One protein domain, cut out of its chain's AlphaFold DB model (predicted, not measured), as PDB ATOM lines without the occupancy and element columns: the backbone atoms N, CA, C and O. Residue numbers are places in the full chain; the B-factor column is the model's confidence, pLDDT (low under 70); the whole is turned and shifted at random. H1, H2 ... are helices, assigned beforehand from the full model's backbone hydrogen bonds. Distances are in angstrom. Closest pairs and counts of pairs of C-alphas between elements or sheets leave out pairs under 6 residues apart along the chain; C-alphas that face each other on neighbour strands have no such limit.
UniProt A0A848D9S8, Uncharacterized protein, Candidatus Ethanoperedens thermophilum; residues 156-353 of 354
ATOM      1  N   SER A 156      20.490  12.389 -22.061       91.44
ATOM      2  CA  SER A 156      19.114  12.275 -22.521       91.44
ATOM      3  C   SER A 156      18.128  12.441 -21.367       91.44
ATOM      4  O   SER A 156      18.461  12.227 -20.199       91.44
ATOM      5  N   ALA A 157      16.873  12.758 -21.680       94.69
ATOM      6  CA  ALA A 157      15.813  12.860 -20.689       94.69
ATOM      7  C   ALA A 157      15.723  11.592 -19.827       94.69
ATOM      8  O   ALA A 157      15.643  11.688 -18.602       94.69
ATOM      9  N   LYS A 158      15.790  10.407 -20.450       94.69
ATOM     10  CA  LYS A 158      15.711   9.121 -19.748       94.69
ATOM     11  C   LYS A 158      16.878   8.921 -18.781       94.69
ATOM     12  O   LYS A 158      16.631   8.583 -17.631       94.69
ATOM     13  N   GLU A 159      18.107   9.227 -19.196       91.56
ATOM     14  CA  GLU A 159      19.286   9.158 -18.318       91.56
ATOM     15  C   GLU A 159      19.164  10.107 -17.118       91.56
ATOM     16  O   GLU A 159      19.476   9.731 -15.988       91.56
ATOM     17  N   ILE A 160      18.649  11.325 -17.332       92.44
ATOM     18  CA  ILE A 160      18.392  12.295 -16.255       92.44
ATOM     19  C   ILE A 160      17.412  11.728 -15.221       92.44
ATOM     20  O   ILE A 160      17.616  11.875 -14.009       92.44
ATOM     21  N   TRP A 161      16.330  11.116 -15.700       96.19
ATOM     22  CA  TRP A 161      15.307  10.525 -14.846       96.19
ATOM     23  C   TRP A 161      15.843   9.322 -14.074       96.19
ATOM     24  O   TRP A 161      15.727   9.289 -12.850       96.19
ATOM     25  N   ASP A 162      16.496   8.390 -14.764       94.62
ATOM     26  CA  ASP A 162      17.040   7.174 -14.162       94.62
ATOM     27  C   ASP A 162      18.056   7.505 -13.073       94.62
ATOM     28  O   ASP A 162      17.981   6.982 -11.965       94.62
ATOM     29  N   PHE A 163      18.936   8.477 -13.325       93.12
ATOM     30  CA  PHE A 163      19.873   8.943 -12.311       93.12
ATOM     31  C   PHE A 163      19.180   9.603 -11.109       93.12
ATOM     32  O   PHE A 163      19.634   9.466  -9.970       93.12
ATOM     33  N   THR A 164      18.070  10.313 -11.334       95.69
ATOM     34  CA  THR A 164      17.261  10.884 -10.245       95.69
ATOM     35  C   THR A 164      16.669   9.777  -9.375       95.69
ATOM     36  O   THR A 164      16.779   9.851  -8.151       95.69
ATOM     37  N   VAL A 165      16.109   8.733  -9.992       96.81
ATOM     38  CA  VAL A 165      15.559   7.563  -9.297       96.81
ATOM     39  C   VAL A 165      16.645   6.829  -8.513       96.81
ATOM     40  O   VAL A 165      16.446   6.558  -7.330       96.81
ATOM     41  N   THR A 166      17.819   6.592  -9.106       95.00
ATOM     42  CA  THR A 166      18.958   5.961  -8.417       95.00
ATOM     43  C   THR A 166      19.345   6.728  -7.155       95.00
ATOM     44  O   THR A 166      19.490   6.131  -6.090       95.00
ATOM     45  N   LYS A 167      19.445   8.062  -7.223       94.19
ATOM     46  CA  LYS A 167      19.737   8.873  -6.030       94.19
ATOM     47  C   LYS A 167      18.661   8.754  -4.956       94.19
ATOM     48  O   LYS A 167      18.994   8.680  -3.777       94.19
ATOM     49  N   VAL A 168      17.389   8.773  -5.351       96.81
ATOM     50  CA  VAL A 168      16.260   8.624  -4.420       96.81
ATOM     51  C   VAL A 168      16.301   7.251  -3.749       96.81
ATOM     52  O   VAL A 168      16.158   7.177  -2.533       96.81
ATOM     53  N   ASN A 169      16.585   6.185  -4.500       96.62
ATOM     54  CA  ASN A 169      16.731   4.836  -3.951       96.62
ATOM     55  C   ASN A 169      17.862   4.749  -2.929       96.62
ATOM     56  O   ASN A 169      17.623   4.281  -1.824       96.62
ATOM     57  N   ILE A 170      19.044   5.295  -3.238       94.25
ATOM     58  CA  ILE A 170      20.172   5.330  -2.293       94.25
ATOM     59  C   ILE A 170      19.776   6.028  -0.981       94.25
ATOM     60  O   ILE A 170      20.121   5.557   0.103       94.25
ATOM     61  N   LEU A 171      19.034   7.141  -1.058       94.56
ATOM     62  CA  LEU A 171      18.559   7.849   0.134       94.56
ATOM     63  C   LEU A 171      17.557   7.000   0.933       94.56
ATOM     64  O   LEU A 171      17.730   6.840   2.141       94.56
ATOM     65  N   ILE A 172      16.547   6.427   0.270       94.31
ATOM     66  CA  ILE A 172      15.518   5.576   0.895       94.31
ATOM     67  C   ILE A 172      16.139   4.330   1.548       94.31
ATOM     68  O   ILE A 172      15.771   3.963   2.668       94.31
ATOM     69  N   GLU A 173      17.092   3.679   0.881       93.06
ATOM     70  CA  GLU A 173      17.806   2.497   1.381       93.06
ATOM     71  C   GLU A 173      18.680   2.828   2.595       93.06
ATOM     72  O   GLU A 173      18.725   2.057   3.554       93.06
ATOM     73  N   GLY A 174      19.312   4.005   2.600       89.69
ATOM     74  CA  GLY A 174      20.075   4.510   3.742       89.69
ATOM     75  C   GLY A 174      19.218   4.869   4.966       89.69
ATOM     76  O   GLY A 174      19.754   5.026   6.065       89.69
ATOM     77  N   CYS A 175      17.897   4.982   4.806       87.44
ATOM     78  CA  CYS A 175      16.967   5.337   5.873       87.44
ATOM     79  C   CYS A 175      16.670   4.157   6.802       87.44
ATOM     80  O   CYS A 175      15.995   3.193   6.422       87.44
ATOM     81  N   LYS A 176      17.107   4.272   8.060       82.38
ATOM     82  CA  LYS A 176      16.677   3.376   9.142       82.38
ATOM     83  C   LYS A 176      15.255   3.746   9.573       82.38
ATOM     84  O   LYS A 176      14.976   4.915   9.813       82.38
ATOM     85  N   LEU A 177      14.378   2.749   9.681       75.12
ATOM     86  CA  LEU A 177      12.987   2.932  10.113       75.12
ATOM     87  C   LEU A 177      12.912   3.549  11.520       75.12
ATOM     88  O   LEU A 177      13.657   3.134  12.411       75.12
ATOM     89  N   LYS A 178      11.931   4.436  11.728       76.25
ATOM     90  CA  LYS A 178      11.563   5.084  13.003       76.25
ATOM     91  C   LYS A 178      12.492   6.205  13.477       76.25
ATOM     92  O   LYS A 178      12.372   6.639  14.624       76.25
ATOM     93  N   ASP A 179      13.373   6.710  12.617       83.06
ATOM     94  CA  ASP A 179      14.052   7.988  12.849       83.06
ATOM     95  C   ASP A 179      13.232   9.117  12.218       83.06
ATOM     96  O   ASP A 179      13.412   9.480  11.060       83.06
ATOM     97  N   PHE A 180      12.287   9.648  12.989       82.69
ATOM     98  CA  PHE A 180      11.293  10.607  12.509       82.69
ATOM     99  C   PHE A 180      11.884  11.867  11.857       82.69
ATOM    100  O   PHE A 180      11.377  12.315  10.832       82.69
ATOM    101  N   LEU A 181      12.946  12.443  12.434       83.88
ATOM    102  CA  LEU A 181      13.577  13.650  11.882       83.88
ATOM    103  C   LEU A 181      14.305  13.342  10.571       83.88
ATOM    104  O   LEU A 181      14.328  14.160   9.648       83.88
ATOM    105  N   PHE A 182      14.904  12.154  10.485       87.69
ATOM    106  CA  PHE A 182      15.542  11.706   9.260       87.69
ATOM    107  C   PHE A 182      14.506  11.389   8.174       87.69
ATOM    108  O   PHE A 182      14.671  11.821   7.034       87.69
ATOM    109  N   GLU A 183      13.410  10.712   8.523       89.94
ATOM    110  CA  GLU A 183      12.307  10.393   7.610       89.94
ATOM    111  C   GLU A 183      11.648  11.655   7.039       89.94
ATOM    112  O   GLU A 183      11.496  11.757   5.818       89.94
ATOM    113  N   SER A 184      11.334  12.655   7.873       89.00
ATOM    114  CA  SER A 184      10.724  13.905   7.398       89.00
ATOM    115  C   SER A 184      11.642  14.653   6.425       89.00
ATOM    116  O   SER A 184      11.203  15.087   5.355       89.00
ATOM    117  N   THR A 185      12.934  14.739   6.753       89.50
ATOM    118  CA  THR A 185      13.959  15.358   5.901       89.50
ATOM    119  C   THR A 185      14.083  14.620   4.570       89.50
ATOM    120  O   THR A 185      14.123  15.234   3.498       89.50
ATOM    121  N   LEU A 186      14.113  13.289   4.623       92.00
ATOM    122  CA  LEU A 186      14.244  12.436   3.454       92.00
ATOM    123  C   LEU A 186      13.040  12.569   2.520       92.00
ATOM    124  O   LEU A 186      13.230  12.712   1.313       92.00
ATOM    125  N   VAL A 187      11.820  12.594   3.060       92.62
ATOM    126  CA  VAL A 187      10.591  12.802   2.281       92.62
ATOM    127  C   VAL A 187      10.621  14.148   1.569       92.62
ATOM    128  O   VAL A 187      10.335  14.211   0.371       92.62
ATOM    129  N   GLN A 188      10.998  15.223   2.265       90.75
ATOM    130  CA  GLN A 188      11.055  16.563   1.678       90.75
ATOM    131  C   GLN A 188      12.083  16.648   0.544       90.75
ATOM    132  O   GLN A 188      11.781  17.157  -0.546       90.75
ATOM    133  N   GLN A 189      13.278  16.100   0.775       92.94
ATOM    134  CA  GLN A 189      14.356  16.098  -0.205       92.94
ATOM    135  C   GLN A 189      14.012  15.228  -1.420       92.94
ATOM    136  O   GLN A 189      14.103  15.695  -2.557       92.94
ATOM    137  N   CYS A 190      13.562  13.991  -1.204       96.06
ATOM    138  CA  CYS A 190      13.248  13.059  -2.284       96.06
ATOM    139  C   CYS A 190      12.023  13.510  -3.093       96.06
ATOM    140  O   CYS A 190      12.067  13.458  -4.320       96.06
ATOM    141  N   SER A 191      10.979  14.051  -2.452       94.94
ATOM    142  CA  SER A 191       9.827  14.631  -3.167       94.94
ATOM    143  C   SER A 191      10.259  15.788  -4.068       94.94
ATOM    144  O   SER A 191       9.841  15.889  -5.222       94.94
ATOM    145  N   THR A 192      11.152  16.650  -3.568       94.50
ATOM    146  CA  THR A 192      11.713  17.752  -4.358       94.50
ATOM    147  C   THR A 192      12.542  17.236  -5.532       94.50
ATOM    148  O   THR A 192      12.417  17.762  -6.642       94.50
ATOM    149  N   MET A 193      13.357  16.199  -5.316       96.19
ATOM    150  CA  MET A 193      14.168  15.569  -6.358       96.19
ATOM    151  C   MET A 193      13.310  14.917  -7.440       96.19
ATOM    152  O   MET A 193      13.558  15.182  -8.611       96.19
ATOM    153  N   LEU A 194      12.282  14.147  -7.078       97.75
ATOM    154  CA  LEU A 194      11.387  13.481  -8.031       97.75
ATOM    155  C   LEU A 194      10.601  14.490  -8.872       97.75
ATOM    156  O   LEU A 194      10.590  14.387 -10.096       97.75
ATOM    157  N   VAL A 195      10.023  15.527  -8.256       96.69
ATOM    158  CA  VAL A 195       9.296  16.573  -9.001       96.69
ATOM    159  C   VAL A 195      10.234  17.364  -9.921       96.69
ATOM    160  O   VAL A 195       9.866  17.683 -11.050       96.69
ATOM    161  N   THR A 196      11.462  17.649  -9.475       95.69
ATOM    162  CA  THR A 196      12.472  18.309 -10.321       95.69
ATOM    163  C   THR A 196      12.927  17.387 -11.456       95.69
ATOM    164  O   THR A 196      13.042  17.828 -12.593       95.69
ATOM    165  N   GLY A 197      13.136  16.096 -11.184       96.50
ATOM    166  CA  GLY A 197      13.461  15.089 -12.194       96.50
ATOM    167  C   GLY A 197      12.365  14.967 -13.250       96.50
ATOM    168  O   GLY A 197      12.670  14.949 -14.438       96.50
ATOM    169  N   PHE A 198      11.096  14.982 -12.834       97.62
ATOM    170  CA  PHE A 198       9.935  15.000 -13.721       97.62
ATOM    171  C   PHE A 198       9.948  16.239 -14.625       97.62
ATOM    172  O   PHE A 198       9.801  16.117 -15.841       97.62
ATOM    173  N   GLU A 199      10.166  17.432 -14.060       96.06
ATOM    174  CA  GLU A 199      10.246  18.684 -14.825       96.06
ATOM    175  C   GLU A 199      11.375  18.630 -15.860       96.06
ATOM    176  O   GLU A 199      11.161  18.920 -17.038       96.06
ATOM    177  N   VAL A 200      12.585  18.266 -15.429       95.12
ATOM    178  CA  VAL A 200      13.758  18.260 -16.307       95.12
ATOM    179  C   VAL A 200      13.603  17.196 -17.387       95.12
ATOM    180  O   VAL A 200      13.869  17.494 -18.551       95.12
ATOM    181  N   TYR A 201      13.109  16.002 -17.045       97.19
ATOM    182  CA  TYR A 201      12.799  14.962 -18.022       97.19
ATOM    183  C   TYR A 201      11.792  15.474 -19.049       97.19
ATOM    184  O   TYR A 201      12.075  15.448 -20.242       97.19
ATOM    185  N   THR A 202      10.627  15.959 -18.605       97.50
ATOM    186  CA  THR A 202       9.527  16.313 -19.514       97.50
ATOM    187  C   THR A 202       9.937  17.455 -20.432       97.50
ATOM    188  O   THR A 202       9.728  17.396 -21.639       97.50
ATOM    189  N   ARG A 203      10.635  18.456 -19.897       96.25
ATOM    190  CA  ARG A 203      11.199  19.547 -20.688       96.25
ATOM    191  C   ARG A 203      12.237  19.062 -21.707       96.25
ATOM    192  O   ARG A 203      12.206  19.501 -22.854       96.25
ATOM    193  N   THR A 204      13.156  18.187 -21.298       94.81
ATOM    194  CA  THR A 204      14.234  17.677 -22.167       94.81
ATOM    195  C   THR A 204      13.665  16.787 -23.267       94.81
ATOM    196  O   THR A 204      13.896  17.040 -24.451       94.81
ATOM    197  N   ARG A 205      12.822  15.816 -22.894       97.12
ATOM    198  CA  ARG A 205      12.187  14.861 -23.807       97.12
ATOM    199  C   ARG A 205      11.360  15.566 -24.875       97.12
ATOM    200  O   ARG A 205      11.381  15.172 -26.035       97.12
ATOM    201  N   PHE A 206      10.665  16.636 -24.498       97.19
ATOM    202  CA  PHE A 206       9.845  17.424 -25.414       97.19
ATOM    203  C   PHE A 206      10.635  17.985 -26.608       97.19
ATOM    204  O   PHE A 206      10.103  18.035 -27.718       97.19
ATOM    205  N   VAL A 207      11.902  18.365 -26.402       95.25
ATOM    206  CA  VAL A 207      12.816  18.820 -27.467       95.25
ATOM    207  C   VAL A 207      13.489  17.649 -28.176       95.25
ATOM    208  O   VAL A 207      13.682  17.695 -29.388       95.25
ATOM    209  N   GLU A 208      13.865  16.597 -27.449       94.62
ATOM    210  CA  GLU A 208      14.462  15.395 -28.050       94.62
ATOM    211  C   GLU A 208      13.569  14.781 -29.121       94.62
ATOM    212  O   GLU A 208      14.066  14.410 -30.177       94.62
ATOM    213  N   MET A 209      12.254  14.747 -28.895       96.44
ATOM    214  CA  MET A 209      11.291  14.254 -29.880       96.44
ATOM    215  C   MET A 209      11.409  14.981 -31.232       96.44
ATOM    216  O   MET A 209      11.385  14.329 -32.275       96.44
ATOM    217  N   GLU A 210      11.606  16.306 -31.235       95.38
ATOM    218  CA  GLU A 210      11.847  17.078 -32.467       95.38
ATOM    219  C   GLU A 210      13.159  16.654 -33.144       95.38
ATOM    220  O   GLU A 210      13.208  16.475 -34.362       95.38
ATOM    221  N   LYS A 211      14.216  16.432 -32.355       90.94
ATOM    222  CA  LYS A 211      15.536  15.987 -32.843       90.94
ATOM    223  C   LYS A 211      15.516  14.557 -33.385       90.94
ATOM    224  O   LYS A 211      16.290  14.239 -34.281       90.94
ATOM    225  N   GLU A 212      14.605  13.728 -32.891       92.50
ATOM    226  CA  GLU A 212      14.308  12.388 -33.406       92.50
ATOM    227  C   GLU A 212      13.464  12.413 -34.692       92.50
ATOM    228  O   GLU A 212      13.156  11.361 -35.247       92.50
ATOM    229  N   GLY A 213      13.090  13.599 -35.185       93.62
ATOM    230  CA  GLY A 213      12.344  13.781 -36.427       93.62
ATOM    231  C   GLY A 213      10.826  13.854 -36.258       93.62
ATOM    232  O   GLY A 213      10.119  14.018 -37.257       93.62
ATOM    233  N   LYS A 214      10.308  13.786 -35.025       95.44
ATOM    234  CA  LYS A 214       8.874  13.954 -34.754       95.44
ATOM    235  C   LYS A 214       8.508  15.420 -34.949       95.44
ATOM    236  O   LYS A 214       9.160  16.305 -34.404       95.44
ATOM    237  N   LYS A 215       7.468  15.708 -35.730       95.50
ATOM    238  CA  LYS A 215       7.106  17.093 -36.070       95.50
ATOM    239  C   LYS A 215       6.179  17.690 -35.006       95.50
ATOM    240  O   LYS A 215       5.011  17.308 -34.972       95.50
ATOM    241  N   PRO A 216       6.637  18.642 -34.171       97.00
ATOM    242  CA  PRO A 216       5.751  19.324 -33.239       97.00
ATOM    243  C   PRO A 216       4.768  20.234 -33.988       97.00
ATOM    244  O   PRO A 216       5.134  20.951 -34.923       97.00
ATOM    245  N   ASN A 217       3.523  20.299 -33.526       97.81
ATOM    246  CA  ASN A 217       2.568  21.317 -33.962       97.81
ATOM    247  C   ASN A 217       2.881  22.675 -33.300       97.81
ATOM    248  O   ASN A 217       2.289  23.072 -32.288       97.81
ATOM    249  N   ILE A 218       3.834  23.398 -33.896       97.06
ATOM    250  CA  ILE A 218       4.292  24.717 -33.431       97.06
ATOM    251  C   ILE A 218       3.157  25.746 -33.415       97.06
ATOM    252  O   ILE A 218       3.075  26.553 -32.490       97.06
ATOM    253  N   GLU A 219       2.252  25.722 -34.396       96.25
ATOM    254  CA  GLU A 219       1.123  26.657 -34.443       96.25
ATOM    255  C   GLU A 219       0.191  26.466 -33.237       96.25
ATOM    256  O   GLU A 219      -0.184  27.434 -32.567       96.25
ATOM    257  N   GLY A 220      -0.125  25.208 -32.914       96.50
ATOM    258  CA  GLY A 220      -0.912  24.838 -31.742       96.50
ATOM    259  C   GLY A 220      -0.268  25.310 -30.439       96.50
ATOM    260  O   GLY A 220      -0.952  25.893 -29.593       96.50
ATOM    261  N   LEU A 221       1.049  25.137 -30.303       96.69
ATOM    262  CA  LEU A 221       1.804  25.629 -29.148       96.69
ATOM    263  C   LEU A 221       1.803  27.156 -29.050       96.69
ATOM    264  O   LEU A 221       1.548  27.702 -27.978       96.69
ATOM    265  N   MET A 222       2.044  27.857 -30.158       95.19
ATOM    266  CA  MET A 222       2.036  29.320 -30.200       95.19
ATOM    267  C   MET A 222       0.661  29.888 -29.838       95.19
ATOM    268  O   MET A 222       0.568  30.899 -29.141       95.19
ATOM    269  N   LYS A 223      -0.423  29.239 -30.275       95.62
ATOM    270  CA  LYS A 223      -1.791  29.629 -29.912       95.62
ATOM    271  C   LYS A 223      -2.070  29.434 -28.422       95.62
ATOM    272  O   LYS A 223      -2.790  30.242 -27.840       95.62
ATOM    273  N   GLU A 224      -1.509  28.397 -27.807       96.00
ATOM    274  CA  GLU A 224      -1.713  28.125 -26.384       96.00
ATOM    275  C   GLU A 224      -0.865  29.052 -25.501       96.00
ATOM    276  O   GLU A 224      -1.415  29.809 -24.697       96.00
ATOM    277  N   PHE A 225       0.455  29.069 -25.713       95.50
ATOM    278  CA  PHE A 225       1.433  29.673 -24.799       95.50
ATOM    279  C   PHE A 225       1.961  31.049 -25.238       95.50
ATOM    280  O   PHE A 225       2.532  31.781 -24.431       95.50
ATOM    281  N   ALA A 226       1.745  31.454 -26.494       93.12
ATOM    282  CA  ALA A 226       2.250  32.712 -27.057       93.12
ATOM    283  C   ALA A 226       1.137  33.534 -27.734       93.12
ATOM    284  O   ALA A 226       1.263  34.010 -28.863       93.12
ATOM    285  N   ARG A 227       0.016  33.735 -27.029       90.56
ATOM    286  CA  ARG A 227      -1.178  34.421 -27.569       90.56
ATOM    287  C   ARG A 227      -0.919  35.860 -28.027       90.56
ATOM    288  O   ARG A 227      -1.568  36.337 -28.955       90.56
ATOM    289  N   LYS A 228       0.004  36.570 -27.372       93.19
ATOM    290  CA  LYS A 228       0.296  37.983 -27.655       93.19
ATOM    291  C   LYS A 228       1.364  38.100 -28.745       93.19
ATOM    292  O   LYS A 228       2.396  37.446 -28.646       93.19
ATOM    293  N   LYS A 229       1.151  38.989 -29.728       92.44
ATOM    294  CA  LYS A 229       2.064  39.192 -30.872       92.44
ATOM    295  C   LYS A 229       3.518  39.411 -30.441       92.44
ATOM    296  O   LYS A 229       4.388  38.700 -30.917       92.44
ATOM    297  N   PHE A 230       3.756  40.288 -29.463       93.00
ATOM    298  CA  PHE A 230       5.117  40.569 -28.997       93.00
ATOM    299  C   PHE A 230       5.850  39.327 -28.468       93.00
ATOM    300  O   PHE A 230       7.062  39.257 -28.584       93.00
ATOM    301  N   VAL A 231       5.133  38.347 -27.895       92.06
ATOM    302  CA  VAL A 231       5.736  37.101 -27.388       92.06
ATOM    303  C   VAL A 231       6.155  36.205 -28.546       92.06
ATOM    304  O   VAL A 231       7.206  35.579 -28.481       92.06
ATOM    305  N   LYS A 232       5.357  36.161 -29.620       94.06
ATOM    306  CA  LYS A 232       5.716  35.436 -30.845       94.06
ATOM    307  C   LYS A 232       6.965  36.041 -31.477       94.06
ATOM    308  O   LYS A 232       7.918  35.314 -31.731       94.06
ATOM    309  N   ASP A 233       6.982  37.366 -31.618       93.81
ATOM    310  CA  ASP A 233       8.134  38.101 -32.142       93.81
ATOM    311  C   ASP A 233       9.388  37.848 -31.272       93.81
ATOM    312  O   ASP A 233      10.479  37.639 -31.800       93.81
ATOM    313  N   GLU A 234       9.242  37.799 -29.940       93.88
ATOM    314  CA  GLU A 234      10.312  37.452 -28.984       93.88
ATOM    315  C   GLU A 234      10.908  36.062 -29.278       93.88
ATOM    316  O   GLU A 234      12.127  35.920 -29.392       93.88
ATOM    317  N   ILE A 235      10.051  35.047 -29.445       95.06
ATOM    318  CA  ILE A 235      10.454  33.658 -29.723       95.06
ATOM    319  C   ILE A 235      11.151  33.555 -31.083       95.06
ATOM    320  O   ILE A 235      12.214  32.945 -31.179       95.06
ATOM    321  N   GLU A 236      10.580  34.152 -32.129       95.00
ATOM    322  CA  GLU A 236      11.143  34.104 -33.483       95.00
ATOM    323  C   GLU A 236      12.501  34.811 -33.568       95.00
ATOM    324  O   GLU A 236      13.433  34.304 -34.197       95.00
ATOM    325  N   ASN A 237      12.640  35.967 -32.915       94.81
ATOM    326  CA  ASN A 237      13.905  36.698 -32.865       94.81
ATOM    327  C   ASN A 237      14.972  35.933 -32.074       94.81
ATOM    328  O   ASN A 237      16.143  35.925 -32.465       94.81
ATOM    329  N   TYR A 238      14.583  35.260 -30.988       93.00
ATOM    330  CA  TYR A 238      15.484  34.394 -30.230       93.00
ATOM    331  C   TYR A 238      15.933  33.178 -31.050       93.00
ATOM    332  O   TYR A 238      17.126  32.885 -31.105       93.00
ATOM    333  N   ALA A 239      15.009  32.527 -31.765       94.00
ATOM    334  CA  ALA A 239      15.320  31.403 -32.649       94.00
ATOM    335  C   ALA A 239      16.353  31.788 -33.714       94.00
ATOM    336  O   ALA A 239      17.358  31.097 -33.889       94.00
ATOM    337  N   LYS A 240      16.149  32.939 -34.369       93.62
ATOM    338  CA  LYS A 240      17.065  33.470 -35.388       93.62
ATOM    339  C   LYS A 240      18.433  33.830 -34.812       93.62
ATOM    340  O   LYS A 240      19.442  33.476 -35.411       93.62
ATOM    341  N   SER A 241      18.483  34.524 -33.672       91.69
ATOM    342  CA  SER A 241      19.753  34.984 -33.091       91.69
ATOM    343  C   SER A 241      20.600  33.844 -32.521       91.69
ATOM    344  O   SER A 241      21.826  33.895 -32.599       91.69
ATOM    345  N   MET A 242      19.955  32.797 -31.999       88.19
ATOM    346  CA  MET A 242      20.631  31.652 -31.386       88.19
ATOM    347  C   MET A 242      20.822  30.465 -32.336       88.19
ATOM    348  O   MET A 242      21.508  29.512 -31.967       88.19
ATOM    349  N   GLY A 243      20.228  30.499 -33.535       88.75
ATOM    350  CA  GLY A 243      20.253  29.381 -34.482       88.75
ATOM    351  C   GLY A 243      19.555  28.130 -33.940       88.75
ATOM    352  O   GLY A 243      20.046  27.022 -34.139       88.75
ATOM    353  N   LYS A 244      18.452  28.318 -33.207       90.12
ATOM    354  CA  LYS A 244      17.675  27.252 -32.551       90.12
ATOM    355  C   LYS A 244      16.344  27.018 -33.253       90.12
ATOM    356  O   LYS A 244      15.858  27.891 -33.975       90.12
ATOM    357  N   SER A 245      15.723  25.865 -33.002       93.94
ATOM    358  CA  SER A 245      14.346  25.645 -33.451       93.94
ATOM    359  C   SER A 245      13.377  26.593 -32.731       93.94
ATOM    360  O   SER A 245      13.678  27.156 -31.668       93.94
ATOM    361  N   LEU A 246      12.184  26.781 -33.302       95.12
ATOM    362  CA  LEU A 246      11.122  27.530 -32.624       95.12
ATOM    363  C   LEU A 246      10.732  26.848 -31.309       95.12
ATOM    364  O   LEU A 246      10.516  27.543 -30.319       95.12
ATOM    365  N   LEU A 247      10.709  25.513 -31.275       95.62
ATOM    366  CA  LEU A 247      10.397  24.741 -30.076       95.62
ATOM    367  C   LEU A 247      11.411  24.999 -28.956       95.62
ATOM    368  O   LEU A 247      11.022  25.385 -27.857       95.62
ATOM    369  N   GLU A 248      12.708  24.855 -29.241       93.12
ATOM    370  CA  GLU A 248      13.781  25.145 -28.278       93.12
ATOM    371  C   GLU A 248      13.701  26.593 -27.781       93.12
ATOM    372  O   GLU A 248      13.825  26.873 -26.587       93.12
ATOM    373  N   SER A 249      13.411  27.525 -28.688       93.81
ATOM    374  CA  SER A 249      13.280  28.946 -28.366       93.81
ATOM    375  C   SER A 249      12.104  29.224 -27.430       93.81
ATOM    376  O   SER A 249      12.247  30.004 -26.486       93.81
ATOM    377  N   MET A 250      10.970  28.534 -27.605       94.56
ATOM    378  CA  MET A 250       9.835  28.609 -26.678       94.56
ATOM    379  C   MET A 250      10.211  28.177 -25.257       94.56
ATOM    380  O   MET A 250       9.594  28.658 -24.308       94.56
ATOM    381  N   LEU A 251      11.218  27.320 -25.078       92.88
ATOM    382  CA  LEU A 251      11.663  26.870 -23.757       92.88
ATOM    383  C   LEU A 251      12.719  27.781 -23.121       92.88
ATOM    384  O   LEU A 251      12.943  27.702 -21.916       92.88
ATOM    385  N   GLU A 252      13.359  28.666 -23.886       90.25
ATOM    386  CA  GLU A 252      14.550  29.386 -23.417       90.25
ATOM    387  C   GLU A 252      14.478  30.915 -23.486       90.25
ATOM    388  O   GLU A 252      15.189  31.577 -22.726       90.25
ATOM    389  N   VAL A 253      13.591  31.479 -24.315       87.00
ATOM    390  CA  VAL A 253      13.545  32.911 -24.676       87.00
ATOM    391  C   VAL A 253      13.629  33.890 -23.486       87.00
ATOM    392  O   VAL A 253      14.249  34.946 -23.584       87.00
ATOM    393  N   ARG A 254      13.104  33.527 -22.310       84.75
ATOM    394  CA  ARG A 254      13.092  34.368 -21.096       84.75
ATOM    395  C   ARG A 254      14.100  33.921 -20.050       84.75
ATOM    396  O   ARG A 254      13.724  33.373 -19.013       84.75
ATOM    397  N   LYS A 255      15.388  34.159 -20.312       75.94
ATOM    398  CA  LYS A 255      16.492  33.776 -19.406       75.94
ATOM    399  C   LYS A 255      16.430  32.289 -19.014       75.94
ATOM    400  O   LYS A 255      16.601  31.942 -17.848       75.94
ATOM    401  N   GLY A 256      16.103  31.419 -19.969       69.31
ATOM    402  CA  GLY A 256      16.026  29.973 -19.751       69.31
ATOM    403  C   GLY A 256      14.715  29.458 -19.143       69.31
ATOM    404  O   GLY A 256      14.599  28.249 -18.945       69.31
ATOM    405  N   LYS A 257      13.723  30.318 -18.857       74.25
ATOM    406  CA  LYS A 257      12.407  29.889 -18.335       74.25
ATOM    407  C   LYS A 257      11.360  29.600 -19.417       74.25
ATOM    408  O   LYS A 257      10.401  28.893 -19.138       74.25
ATOM    409  N   GLY A 258      11.539  30.142 -20.621       85.94
ATOM    410  CA  GLY A 258      10.603  29.938 -21.730       85.94
ATOM    411  C   GLY A 258       9.199  30.502 -21.487       85.94
ATOM    412  O   GLY A 258       8.976  31.315 -20.586       85.94
ATOM    413  N   VAL A 259       8.254  30.090 -22.331       93.38
ATOM    414  CA  VAL A 259       6.818  30.407 -22.233       93.38
ATOM    415  C   VAL A 259       5.975  29.229 -21.730       93.38
ATOM    416  O   VAL A 259       4.808  29.423 -21.407       93.38
ATOM    417  N   ILE A 260       6.559  28.030 -21.648       94.50
ATOM    418  CA  ILE A 260       5.910  26.801 -21.173       94.50
ATOM    419  C   ILE A 260       6.497  26.436 -19.808       94.50
ATOM    420  O   ILE A 260       7.709  26.263 -19.690       94.50
ATOM    421  N   ASN A 261       5.650  26.296 -18.785       93.06
ATOM    422  CA  ASN A 261       6.085  25.931 -17.440       93.06
ATOM    423  C   ASN A 261       5.899  24.428 -17.170       93.06
ATOM    424  O   ASN A 261       4.815  23.990 -16.796       93.06
ATOM    425  N   PHE A 262       6.971  23.644 -17.280       93.88
ATOM    426  CA  PHE A 262       6.928  22.199 -17.014       93.88
ATOM    427  C   PHE A 262       6.771  21.841 -15.523       93.88
ATOM    428  O   PHE A 262       6.425  20.706 -15.210       93.88
ATOM    429  N   GLN A 263       6.925  22.801 -14.599       89.75
ATOM    430  CA  GLN A 263       6.573  22.612 -13.179       89.75
ATOM    431  C   GLN A 263       5.062  22.653 -12.944       89.75
ATOM    432  O   GLN A 263       4.574  22.206 -11.906       89.75
ATOM    433  N   ASN A 264       4.306  23.227 -13.882       93.44
ATOM    434  CA  ASN A 264       2.857  23.257 -13.820       93.44
ATOM    435  C   ASN A 264       2.297  22.057 -14.589       93.44
ATOM    436  O   ASN A 264       2.428  21.966 -15.809       93.44
ATOM    437  N   TRP A 265       1.620  21.153 -13.878       94.44
ATOM    438  CA  TRP A 265       1.035  19.952 -14.477       94.44
ATOM    439  C   TRP A 265       0.109  20.248 -15.665       94.44
ATOM    440  O   TRP A 265       0.153  19.546 -16.677       94.44
ATOM    441  N   LYS A 266      -0.725  21.292 -15.565       95.94
ATOM    442  CA  LYS A 266      -1.672  21.656 -16.629       95.94
ATOM    443  C   LYS A 266      -0.932  22.145 -17.868       95.94
ATOM    444  O   LYS A 266      -1.268  21.702 -18.963       95.94
ATOM    445  N   ASP A 267       0.080  22.988 -17.689       96.31
ATOM    446  CA  ASP A 267       0.895  23.504 -18.791       96.31
ATOM    447  C   ASP A 267       1.703  22.379 -19.449       96.31
ATOM    448  O   ASP A 267       1.679  22.254 -20.670       96.31
ATOM    449  N   CYS A 268       2.341  21.503 -18.663       96.94
ATOM    450  CA  CYS A 268       3.068  20.337 -19.173       96.94
ATOM    451  C   CYS A 268       2.150  19.421 -19.999       96.94
ATOM    452  O   CYS A 268       2.432  19.127 -21.163       96.94
ATOM    453  N   LYS A 269       1.004  19.020 -19.435       97.38
ATOM    454  CA  LYS A 269       0.006  18.190 -20.126       97.38
ATOM    455  C   LYS A 269      -0.503  18.863 -21.404       97.38
ATOM    456  O   LYS A 269      -0.669  18.199 -22.428       97.38
ATOM    457  N   ALA A 270      -0.772  20.169 -21.356       97.94
ATOM    458  CA  ALA A 270      -1.223  20.925 -22.517       97.94
ATOM    459  C   ALA A 270      -0.137  20.998 -23.597       97.94
ATOM    460  O   ALA A 270      -0.455  20.803 -24.766       97.94
ATOM    461  N   ALA A 271       1.129  21.206 -23.232       98.00
ATOM    462  CA  ALA A 271       2.242  21.254 -24.174       98.00
ATOM    463  C   ALA A 271       2.400  19.936 -24.941       98.00
ATOM    464  O   ALA A 271       2.394  19.951 -26.171       98.00
ATOM    465  N   TYR A 272       2.443  18.798 -24.241       98.25
ATOM    466  CA  TYR A 272       2.535  17.469 -24.862       98.25
ATOM    467  C   TYR A 272       1.365  17.170 -25.802       98.25
ATOM    468  O   TYR A 272       1.575  16.731 -26.934       98.25
ATOM    469  N   ASN A 273       0.144  17.487 -25.374       98.19
ATOM    470  CA  ASN A 273      -1.047  17.306 -26.197       98.19
ATOM    471  C   ASN A 273      -1.001  18.203 -27.442       98.19
ATOM    472  O   ASN A 273      -1.176  17.730 -28.561       98.19
ATOM    473  N   LYS A 274      -0.722  19.500 -27.272       97.94
ATOM    474  CA  LYS A 274      -0.727  20.451 -28.387       97.94
ATOM    475  C   LYS A 274       0.382  20.183 -29.389       97.94
ATOM    476  O   LYS A 274       0.119  20.351 -30.570       97.94
ATOM    477  N   ALA A 275       1.572  19.795 -28.936       97.44
ATOM    478  CA  ALA A 275       2.714  19.565 -29.811       97.44
ATOM    479  C   ALA A 275       2.655  18.211 -30.516       97.44
ATOM    480  O   ALA A 275       2.881  18.159 -31.720       97.44
ATOM    481  N   TYR A 276       2.356  17.145 -29.773       97.56
ATOM    482  CA  TYR A 276       2.558  15.765 -30.223       97.56
ATOM    483  C   TYR A 276       1.310  14.884 -30.085       97.56
ATOM    484  O   TYR A 276       1.381  13.686 -30.322       97.56
ATOM    485  N   GLY A 277       0.169  15.435 -29.661       96.88
ATOM    486  CA  GLY A 277      -1.064  14.666 -29.455       96.88
ATOM    487  C   GLY A 277      -1.046  13.754 -28.224       96.88
ATOM    488  O   GLY A 277      -2.045  13.093 -27.952       96.88
ATOM    489  N   ILE A 278       0.040  13.745 -27.443       97.44
ATOM    490  CA  ILE A 278       0.171  12.896 -26.257       97.44
ATOM    491  C   ILE A 278      -0.711  13.450 -25.140       97.44
ATOM    492  O   ILE A 278      -0.498  14.553 -24.630       97.44
ATOM    493  N   LYS A 279      -1.696  12.662 -24.715       96.62
ATOM    494  CA  LYS A 279      -2.592  13.016 -23.616       96.62
ATOM    495  C   LYS A 279      -2.287  12.142 -22.415       96.62
ATOM    496  O   LYS A 279      -2.563  10.953 -22.424       96.62
ATOM    497  N   PHE A 280      -1.832  12.758 -21.326       95.94
ATOM    498  CA  PHE A 280      -1.462  12.020 -20.110       95.94
ATOM    499  C   PHE A 280      -2.605  11.169 -19.530       95.94
ATOM    500  O   PHE A 280      -2.354  10.149 -18.910       95.94
ATOM    501  N   GLY A 281      -3.861  11.577 -19.756       93.88
ATOM    502  CA  GLY A 281      -5.051  10.830 -19.327       93.88
ATOM    503  C   GLY A 281      -5.410   9.617 -20.185       93.88
ATOM    504  O   GLY A 281      -6.280   8.856 -19.789       93.88
ATOM    505  N   GLU A 282      -4.784   9.463 -21.350       94.44
ATOM    506  CA  GLU A 282      -5.026   8.361 -22.291       94.44
ATOM    507  C   GLU A 282      -3.805   7.423 -22.376       94.44
ATOM    508  O   GLU A 282      -3.786   6.526 -23.213       94.44
ATOM    509  N   ILE A 283      -2.798   7.608 -21.506       94.50
ATOM    510  CA  ILE A 283      -1.635   6.716 -21.430       94.50
ATOM    511  C   ILE A 283      -2.118   5.325 -20.981       94.50
ATOM    512  O   ILE A 283      -2.748   5.207 -19.922       94.50
ATOM    513  N   PRO A 284      -1.837   4.267 -21.758       90.50
ATOM    514  CA  PRO A 284      -2.389   2.946 -21.514       90.50
ATOM    515  C   PRO A 284      -1.840   2.312 -20.234       90.50
ATOM    516  O   PRO A 284      -0.686   2.500 -19.844       90.50
ATOM    517  N   ASN A 285      -2.679   1.480 -19.616       91.31
ATOM    518  CA  ASN A 285      -2.345   0.619 -18.480       91.31
ATOM    519  C   ASN A 285      -1.882   1.335 -17.203       91.31
ATOM    520  O   ASN A 285      -1.318   0.661 -16.349       91.31
ATOM    521  N   LEU A 286      -2.061   2.651 -17.038       91.25
ATOM    522  CA  LEU A 286      -1.757   3.330 -15.769       91.25
ATOM    523  C   LEU A 286      -2.617   2.790 -14.621       91.25
ATOM    524  O   LEU A 286      -3.830   2.631 -14.775       91.25
ATOM    525  N   THR A 287      -1.995   2.560 -13.464       90.94
ATOM    526  CA  THR A 287      -2.720   2.251 -12.234       90.94
ATOM    527  C   THR A 287      -3.685   3.395 -11.909       90.94
ATOM    528  O   THR A 287      -3.374   4.581 -12.081       90.94
ATOM    529  N   GLY A 288      -4.897   3.041 -11.473       91.44
ATOM    530  CA  GLY A 288      -5.932   4.017 -11.141       91.44
ATOM    531  C   GLY A 288      -5.447   5.012 -10.084       91.44
ATOM    532  O   GLY A 288      -4.834   4.620  -9.099       91.44
ATOM    533  N   GLY A 289      -5.712   6.302 -10.296       91.81
ATOM    534  CA  GLY A 289      -5.347   7.365  -9.353       91.81
ATOM    535  C   GLY A 289      -3.939   7.948  -9.522       91.81
ATOM    536  O   GLY A 289      -3.717   9.069  -9.072       91.81
ATOM    537  N   ILE A 290      -3.020   7.306 -10.259       95.38
ATOM    538  CA  ILE A 290      -1.636   7.809 -10.412       95.38
ATOM    539  C   ILE A 290      -1.582   9.249 -10.924       95.38
ATOM    540  O   ILE A 290      -0.822  10.067 -10.419       95.38
ATOM    541  N   LEU A 291      -2.413   9.613 -11.903       94.94
ATOM    542  CA  LEU A 291      -2.407  10.980 -12.437       94.94
ATOM    543  C   LEU A 291      -2.813  12.027 -11.395       94.94
ATOM    544  O   LEU A 291      -2.366  13.173 -11.468       94.94
ATOM    545  N   GLU A 292      -3.698  11.663 -10.473       95.31
ATOM    546  CA  GLU A 292      -4.094  12.520  -9.359       95.31
ATOM    547  C   GLU A 292      -2.978  12.582  -8.312       95.31
ATOM    548  O   GLU A 292      -2.609  13.675  -7.882       95.31
ATOM    549  N   ASN A 293      -2.352  11.447  -8.004       95.81
ATOM    550  CA  ASN A 293      -1.212  11.376  -7.093       95.81
ATOM    551  C   ASN A 293      -0.043  12.246  -7.571       95.81
ATOM    552  O   ASN A 293       0.416  13.108  -6.826       95.81
ATOM    553  N   ILE A 294       0.369  12.135  -8.838       96.31
ATOM    554  CA  ILE A 294       1.445  12.962  -9.412       96.31
ATOM    555  C   ILE A 294       1.118  14.458  -9.305       96.31
ATOM    556  O   ILE A 294       1.975  15.263  -8.930       96.31
ATOM    557  N   GLN A 295      -0.132  14.849  -9.576       95.25
ATOM    558  CA  GLN A 295      -0.583  16.232  -9.390       95.25
ATOM    559  C   GLN A 295      -0.462  16.683  -7.934       95.25
ATOM    560  O   GLN A 295       0.039  17.781  -7.668       95.25
ATOM    561  N   ASN A 296      -0.885  15.830  -7.005       93.81
ATOM    562  CA  ASN A 296      -0.800  16.089  -5.575       93.81
ATOM    563  C   ASN A 296       0.658  16.210  -5.117       93.81
ATOM    564  O   ASN A 296       0.973  17.130  -4.365       93.81
ATOM    565  N   TYR A 297       1.573  15.383  -5.625       95.25
ATOM    566  CA  TYR A 297       3.002  15.452  -5.299       95.25
ATOM    567  C   TYR A 297       3.664  16.727  -5.829       95.25
ATOM    568  O   TYR A 297       4.426  17.381  -5.112       95.25
ATOM    569  N   ILE A 298       3.324  17.156  -7.049       94.12
ATOM    570  CA  ILE A 298       3.792  18.436  -7.604       94.12
ATOM    571  C   ILE A 298       3.276  19.613  -6.761       94.12
ATOM    572  O   ILE A 298       4.023  20.554  -6.468       94.12
ATOM    573  N   ALA A 299       2.008  19.582  -6.343       91.38
ATOM    574  CA  ALA A 299       1.446  20.597  -5.454       91.38
ATOM    575  C   ALA A 299       2.128  20.579  -4.075       91.38
ATOM    576  O   ALA A 299       2.460  21.634  -3.529       91.38
ATOM    577  N   LEU A 300       2.402  19.388  -3.546       89.81
ATOM    578  CA  LEU A 300       3.062  19.203  -2.264       89.81
ATOM    579  C   LEU A 300       4.492  19.752  -2.267       89.81
ATOM    580  O   LEU A 300       4.875  20.444  -1.328       89.81
ATOM    581  N   ARG A 301       5.269  19.538  -3.335       89.75
ATOM    582  CA  ARG A 301       6.621  20.108  -3.469       89.75
ATOM    583  C   ARG A 301       6.626  21.631  -3.349       89.75
ATOM    584  O   ARG A 301       7.532  22.192  -2.737       89.75
ATOM    585  N   HIS A 302       5.621  22.316  -3.900       85.50
ATOM    586  CA  HIS A 302       5.492  23.763  -3.710       85.50
ATOM    587  C   HIS A 302       5.279  24.115  -2.234       85.50
ATOM    588  O   HIS A 302       5.925  25.033  -1.736       85.50
ATOM    589  N   LYS A 303       4.437  23.362  -1.516       86.06
ATOM    590  CA  LYS A 303       4.241  23.556  -0.074       86.06
ATOM    591  C   LYS A 303       5.526  23.317   0.717       86.06
ATOM    592  O   LYS A 303       5.875  24.163   1.526       86.06
ATOM    593  N   ILE A 304       6.251  22.231   0.435       85.38
ATOM    594  CA  ILE A 304       7.524  21.893   1.096       85.38
ATOM    595  C   ILE A 304       8.531  23.039   0.958       85.38
ATOM    596  O   ILE A 304       9.088  23.492   1.950       85.38
ATOM    597  N   ILE A 305       8.722  23.565  -0.253       81.88
ATOM    598  CA  ILE A 305       9.739  24.597  -0.517       81.88
ATOM    599  C   ILE A 305       9.388  25.954   0.089       81.88
ATOM    600  O   ILE A 305      10.283  26.700   0.482       81.88
ATOM    601  N   TYR A 306       8.102  26.306   0.124       81.88
ATOM    602  CA  TYR A 306       7.651  27.597   0.651       81.88
ATOM    603  C   TYR A 306       7.217  27.541   2.118       81.88
ATOM    604  O   TYR A 306       6.841  28.576   2.677       81.88
ATOM    605  N   SER A 307       7.259  26.366   2.748       78.56
ATOM    606  CA  SER A 307       6.937  26.228   4.162       78.56
ATOM    607  C   SER A 307       7.963  26.971   5.014       78.56
ATOM    608  O   SER A 307       9.168  26.904   4.787       78.56
ATOM    609  N   LYS A 308       7.473  27.678   6.034       71.50
ATOM    610  CA  LYS A 308       8.319  28.282   7.076       71.50
ATOM    611  C   LYS A 308       8.679  27.293   8.188       71.50
ATOM    612  O   LYS A 308       9.480  27.630   9.053       71.50
ATOM    613  N   TYR A 309       8.055  26.118   8.185       70.38
ATOM    614  CA  TYR A 309       8.137  25.119   9.244       70.38
ATOM    615  C   TYR A 309       8.517  23.761   8.661       70.38
ATOM    616  O   TYR A 309       8.128  23.435   7.537       70.38
ATOM    617  N   ASP A 310       9.237  22.965   9.445       67.81
ATOM    618  CA  ASP A 310       9.479  21.565   9.116       67.81
ATOM    619  C   ASP A 310       8.132  20.821   9.053       67.81
ATOM    620  O   ASP A 310       7.319  20.912   9.980       67.81
ATOM    621  N   MET A 311       7.845  20.166   7.923       73.31
ATOM    622  CA  MET A 311       6.535  19.568   7.662       73.31
ATOM    623  C   MET A 311       6.564  18.075   7.951       73.31
ATOM    624  O   MET A 311       6.940  17.259   7.111       73.31
ATOM    625  N   THR A 312       6.112  17.731   9.146       81.19
ATOM    626  CA  THR A 312       5.917  16.347   9.590       81.19
ATOM    627  C   THR A 312       4.560  15.801   9.146       81.19
ATOM    628  O   THR A 312       4.439  14.625   8.807       81.19
ATOM    629  N   VAL A 313       3.557  16.685   9.072       85.56
ATOM    630  CA  VAL A 313       2.268  16.461   8.408       85.56
ATOM    631  C   VAL A 313       2.212  17.349   7.169       85.56
ATOM    632  O   VAL A 313       2.163  18.576   7.253       85.56
ATOM    633  N   LEU A 314       2.234  16.717   6.003       84.19
ATOM    634  CA  LEU A 314       2.423  17.345   4.697       84.19
ATOM    635  C   LEU A 314       1.211  18.169   4.223       84.19
ATOM    636  O   LEU A 314       1.354  19.082   3.409       84.19
ATOM    637  N   ASN A 315       0.019  17.873   4.743       86.88
ATOM    638  CA  ASN A 315      -1.237  18.571   4.461       86.88
ATOM    639  C   ASN A 315      -1.834  19.242   5.710       86.88
ATOM    640  O   ASN A 315      -3.053  19.324   5.835       86.88
ATOM    641  N   PHE A 316      -0.993  19.727   6.634       85.69
ATOM    642  CA  PHE A 316      -1.431  20.303   7.914       85.69
ATOM    643  C   PHE A 316      -2.527  21.379   7.781       85.69
ATOM    644  O   PHE A 316      -3.417  21.461   8.620       85.69
ATOM    645  N   ASP A 317      -2.517  22.165   6.698       84.38
ATOM    646  CA  ASP A 317      -3.514  23.203   6.391       84.38
ATOM    647  C   ASP A 317      -4.926  22.674   6.066       84.38
ATOM    648  O   ASP A 317      -5.876  23.454   6.014       84.38
ATOM    649  N   LYS A 318      -5.069  21.366   5.830       84.75
ATOM    650  CA  LYS A 318      -6.309  20.690   5.408       84.75
ATOM    651  C   LYS A 318      -6.860  19.711   6.450       84.75
ATOM    652  O   LYS A 318      -7.922  19.132   6.243       84.75
ATOM    653  N   VAL A 319      -6.154  19.529   7.562       83.69
ATOM    654  CA  VAL A 319      -6.561  18.675   8.688       83.69
ATOM    655  C   VAL A 319      -7.371  19.525   9.686       83.69
ATOM    656  O   VAL A 319      -6.989  20.672   9.932       83.69
ATOM    657  N   PRO A 320      -8.479  19.026  10.285       84.50
ATOM    658  CA  PRO A 320      -9.020  17.657  10.224       84.50
ATOM    659  C   PRO A 320      -9.996  17.270   9.087       84.50
ATOM    660  O   PRO A 320     -10.351  16.096   9.056       84.50
ATOM    661  N   PRO A 321     -10.491  18.149   8.186       89.62
ATOM    662  CA  PRO A 321     -11.389  17.704   7.111       89.62
ATOM    663  C   PRO A 321     -10.826  16.597   6.203       89.62
ATOM    664  O   PRO A 321     -11.601  15.818   5.654       89.62
ATOM    665  N   GLU A 322      -9.503  16.541   6.037       89.19
ATOM    666  CA  GLU A 322      -8.776  15.490   5.314       89.19
ATOM    667  C   GLU A 322      -7.907  14.654   6.278       89.19
ATOM    668  O   GLU A 322      -7.449  15.158   7.308       89.19
ATOM    669  N   GLU A 323      -7.633  13.394   5.919       87.62
ATOM    670  CA  GLU A 323      -6.698  12.524   6.653       87.62
ATOM    671  C   GLU A 323      -5.263  13.089   6.612       87.62
ATOM    672  O   GLU A 323      -4.822  13.578   5.562       87.62
ATOM    673  N   PRO A 324      -4.504  13.038   7.722       87.69
ATOM    674  CA  PRO A 324      -3.138  13.539   7.761       87.69
ATOM    675  C   PRO A 324      -2.202  12.684   6.900       87.69
ATOM    676  O   PRO A 324      -2.156  11.461   7.008       87.69
ATOM    677  N   ILE A 325      -1.392  13.353   6.085       88.62
ATOM    678  CA  ILE A 325      -0.322  12.736   5.300       88.62
ATOM    679  C   ILE A 325       0.982  12.907   6.074       88.62
ATOM    680  O   ILE A 325       1.504  14.019   6.182       88.62
ATOM    681  N   PHE A 326       1.512  11.814   6.614       89.38
ATOM    682  CA  PHE A 326       2.761  11.832   7.369       89.38
ATOM    683  C   PHE A 326       3.979  11.762   6.449       89.38
ATOM    684  O   PHE A 326       3.998  11.020   5.469       89.38
ATOM    685  N   ALA A 327       5.015  12.525   6.788       90.69
ATOM    686  CA  ALA A 327       6.307  12.461   6.119       90.69
ATOM    687  C   ALA A 327       7.126  11.266   6.651       90.69
ATOM    688  O   ALA A 327       8.029  11.449   7.462       90.69
ATOM    689  N   ASN A 328       6.794  10.054   6.195       91.94
ATOM    690  CA  ASN A 328       7.481   8.806   6.545       91.94
ATOM    691  C   ASN A 328       8.073   8.083   5.320       91.94
ATOM    692  O   ASN A 328       7.859   8.476   4.168       91.94
ATOM    693  N   LYS A 329       8.839   7.016   5.576       92.31
ATOM    694  CA  LYS A 329       9.492   6.219   4.527       92.31
ATOM    695  C   LYS A 329       8.485   5.584   3.559       92.31
ATOM    696  O   LYS A 329       8.703   5.621   2.350       92.31
ATOM    697  N   GLU A 330       7.370   5.065   4.065       93.38
ATOM    698  CA  GLU A 330       6.341   4.428   3.241       93.38
ATOM    699  C   GLU A 330       5.726   5.418   2.242       93.38
ATOM    700  O   GLU A 330       5.507   5.089   1.076       93.38
ATOM    701  N   PHE A 331       5.495   6.665   2.670       94.44
ATOM    702  CA  PHE A 331       4.973   7.710   1.797       94.44
ATOM    703  C   PHE A 331       5.923   7.999   0.631       94.44
ATOM    704  O   PHE A 331       5.479   8.062  -0.514       94.44
ATOM    705  N   ILE A 332       7.225   8.167   0.885       95.44
ATOM    706  CA  ILE A 332       8.169   8.476  -0.199       95.44
ATOM    707  C   ILE A 332       8.419   7.286  -1.130       95.44
ATOM    708  O   ILE A 332       8.639   7.500  -2.323       95.44
ATOM    709  N   GLU A 333       8.348   6.051  -0.629       96.38
ATOM    710  CA  GLU A 333       8.382   4.849  -1.468       96.38
ATOM    711  C   GLU A 333       7.195   4.835  -2.438       96.38
ATOM    712  O   GLU A 333       7.404   4.674  -3.639       96.38
ATOM    713  N   GLN A 334       5.983   5.151  -1.965       96.88
ATOM    714  CA  GLN A 334       4.812   5.288  -2.838       96.88
ATOM    715  C   GLN A 334       4.975   6.416  -3.866       96.88
ATOM    716  O   GLN A 334       4.704   6.219  -5.048       96.88
ATOM    717  N   VAL A 335       5.443   7.599  -3.442       97.44
ATOM    718  CA  VAL A 335       5.686   8.736  -4.350       97.44
ATOM    719  C   VAL A 335       6.669   8.336  -5.450       97.44
ATOM    720  O   VAL A 335       6.441   8.636  -6.622       97.44
ATOM    721  N   ARG A 336       7.766   7.662  -5.083       98.12
ATOM    722  CA  ARG A 336       8.758   7.151  -6.030       98.12
ATOM    723  C   ARG A 336       8.110   6.192  -7.026       98.12
ATOM    724  O   ARG A 336       8.310   6.374  -8.225       98.12
ATOM    725  N   ASP A 337       7.364   5.204  -6.547       98.19
ATOM    726  CA  ASP A 337       6.806   4.142  -7.387       98.19
ATOM    727  C   ASP A 337       5.771   4.691  -8.380       98.19
ATOM    728  O   ASP A 337       5.842   4.387  -9.573       98.19
ATOM    729  N   ASP A 338       4.905   5.606  -7.936       98.25
ATOM    730  CA  ASP A 338       3.954   6.313  -8.802       98.25
ATOM    731  C   ASP A 338       4.666   7.111  -9.904       98.25
ATOM    732  O   ASP A 338       4.263   7.090 -11.073       98.25
ATOM    733  N   PHE A 339       5.742   7.822  -9.546       98.38
ATOM    734  CA  PHE A 339       6.547   8.569 -10.509       98.38
ATOM    735  C   PHE A 339       7.252   7.641 -11.500       98.38
ATOM    736  O   PHE A 339       7.222   7.924 -12.697       98.38
ATOM    737  N   ILE A 340       7.871   6.548 -11.043       98.38
ATOM    738  CA  ILE A 340       8.518   5.564 -11.923       98.38
ATOM    739  C   ILE A 340       7.495   5.016 -12.918       98.38
ATOM    740  O   ILE A 340       7.727   5.088 -14.126       98.38
ATOM    741  N   GLU A 341       6.341   4.551 -12.435       98.06
ATOM    742  CA  GLU A 341       5.311   3.963 -13.287       98.06
ATOM    743  C   GLU A 341       4.826   4.960 -14.350       98.06
ATOM    744  O   GLU A 341       4.769   4.638 -15.543       98.06
ATOM    745  N   PHE A 342       4.500   6.187 -13.932       98.06
ATOM    746  CA  PHE A 342       4.047   7.227 -14.848       98.06
ATOM    747  C   PHE A 342       5.115   7.559 -15.897       98.06
ATOM    748  O   PHE A 342       4.811   7.647 -17.089       98.06
ATOM    749  N   MET A 343       6.367   7.728 -15.472       98.00
ATOM    750  CA  MET A 343       7.455   8.185 -16.336       98.00
ATOM    751  C   MET A 343       7.888   7.126 -17.341       98.00
ATOM    752  O   MET A 343       8.128   7.458 -18.501       98.00
ATOM    753  N   GLU A 344       7.916   5.851 -16.956       97.12
ATOM    754  CA  GLU A 344       8.186   4.754 -17.886       97.12
ATOM    755  C   GLU A 344       7.114   4.625 -18.969       97.12
ATOM    756  O   GLU A 344       7.424   4.331 -20.128       97.12
ATOM    757  N   LYS A 345       5.843   4.821 -18.610       97.19
ATOM    758  CA  LYS A 345       4.738   4.760 -19.572       97.19
ATOM    759  C   LYS A 345       4.717   5.994 -20.462       97.19
ATOM    760  O   LYS A 345       4.605   5.855 -21.674       97.19
ATOM    761  N   LEU A 346       4.931   7.183 -19.897       97.44
ATOM    762  CA  LEU A 346       5.101   8.403 -20.681       97.44
ATOM    763  C   LEU A 346       6.274   8.277 -21.661       97.44
ATOM    764  O   LEU A 346       6.137   8.671 -22.814       97.44
ATOM    765  N   HIS A 347       7.413   7.722 -21.235       97.31
ATOM    766  CA  HIS A 347       8.561   7.518 -22.120       97.31
ATOM    767  C   HIS A 347       8.196   6.650 -23.323       97.31
ATOM    768  O   HIS A 347       8.374   7.093 -24.458       97.31
ATOM    769  N   ARG A 348       7.576   5.489 -23.088       96.25
ATOM    770  CA  ARG A 348       7.107   4.592 -24.153       96.25
ATOM    771  C   ARG A 348       6.138   5.275 -25.117       96.25
ATOM    772  O   ARG A 348       6.304   5.170 -26.329       96.25
ATOM    773  N   GLU A 349       5.184   6.049 -24.602       96.25
ATOM    774  CA  GLU A 349       4.273   6.830 -25.448       96.25
ATOM    775  C   GLU A 349       5.027   7.851 -26.311       96.25
ATOM    776  O   GLU A 349       4.715   8.021 -27.486       96.25
ATOM    777  N   THR A 350       6.068   8.501 -25.778       96.25
ATOM    778  CA  THR A 350       6.890   9.437 -26.569       96.25
ATOM    779  C   THR A 350       7.759   8.759 -27.625       96.25
ATOM    780  O   THR A 350       8.147   9.408 -28.598       96.25
ATOM    781  N   GLU A 351       8.094   7.483 -27.452       92.88
ATOM    782  CA  GLU A 351       8.792   6.683 -28.463       92.88
ATOM    783  C   GLU A 351       7.842   6.228 -29.577       92.88
ATOM    784  O   GLU A 351       8.246   6.209 -30.737       92.88
ATOM    785  N   ALA A 352       6.581   5.936 -29.240       90.69
ATOM    786  CA  ALA A 352       5.563   5.441 -30.168       90.69
ATOM    787  C   ALA A 352       4.979   6.507 -31.116       90.69
ATOM    788  O   ALA A 352       4.345   6.155 -32.111       90.69
ATOM    789  N   VAL A 353       5.172   7.801 -30.832       82.44
ATOM    790  CA  VAL A 353       4.739   8.885 -31.732       82.44
ATOM    791  C   VAL A 353       5.507   8.808 -33.057       82.44
ATOM    792  O   VAL A 353       6.729   8.934 -33.063       82.44
TER     793      VAL A 353
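What this domain is: This is residues 156 to 353 of the 354 residues of an uncharacterized protein of Candidatus Ethanoperedens thermophilum (UniProt A0A848D9S8). Three long helices, H1, H2 and H8, lie side by side as a bundle along the long axis, and H7 crosses H2 and H8 at a steep tilt. The short helices H3, H4, H5 and H6 cluster as a head near the later end of H2, with H4 farthest from the middle, while residues 317 to 322 stick out elsewhere. The printed part has 198 residues with eight named helices, H1 to H8 in chain order, and no named strand: all helix. It is compact, with a radius of gyration of the C-alphas of 18.5 A, yet elongated, spanning 56 by 35 by 30 A.

Where its parts are: H1, residues 157 to 174, starts at C-alpha 157 (15.813, 12.860, -20.689) and is 26.2 A long. H2, residues 180 to 211, is 45.9 A long. H3 is residues 218 to 225, H4 229 to 242, H5 246 to 252 and H6 265 to 276. H7, residues 290 to 306, is 24.5 A long. H8, residues 329 to 352, is 34.9 A long and ends at C-alpha 352 (5.563, 5.441, -30.168).

How they stand to each other: H1 and H2 form a helical hairpin at a shallow tilt of 11 degrees; their closest C-alphas, of Ala 157 and Tyr 201, are 4.5 A apart. H2, the hub, touches H8 at 5 degrees, the same way, with C-alphas of Val 187 and Ile 332 closest at 5.5 A. H1 touches H8, Ile 172 to Lys 329 being the closest C-alphas at 7.1 A. Residues 297 to 304 of H7 touch H2 at a steep tilt of 64 degrees, closest at C-alphas 301 and 192, 5.7 A; H7 also touches H8, closest at C-alphas 290 and 338, 6.0 A. H2 and H5 only just touch, with 3 pairs of C-alphas within 8 A, the closest those of Val 207 and Glu 248 at 6.4 A. H4 touches H5 about perpendicular at 87 degrees, with C-alphas 239 and 249 closest at 5.3 A. H3 touches H6, with C-alphas 220 and 274 closest at 5.5 A. Every O i to N i+4 pair is within hydrogen-bond range in H1, H3, H4, H5, H6 and H8; H2 has 26 of 28 and H7 12 of 13.

The domain as a whole: The two C-alphas farthest apart, of Lys 178 and Lys 229, are 56.4 A apart. The printed part has no cut; the links H5 to H6, H6 to H7 and H7 to H8 are long. Residues 256 and 310 have pLDDT under 70.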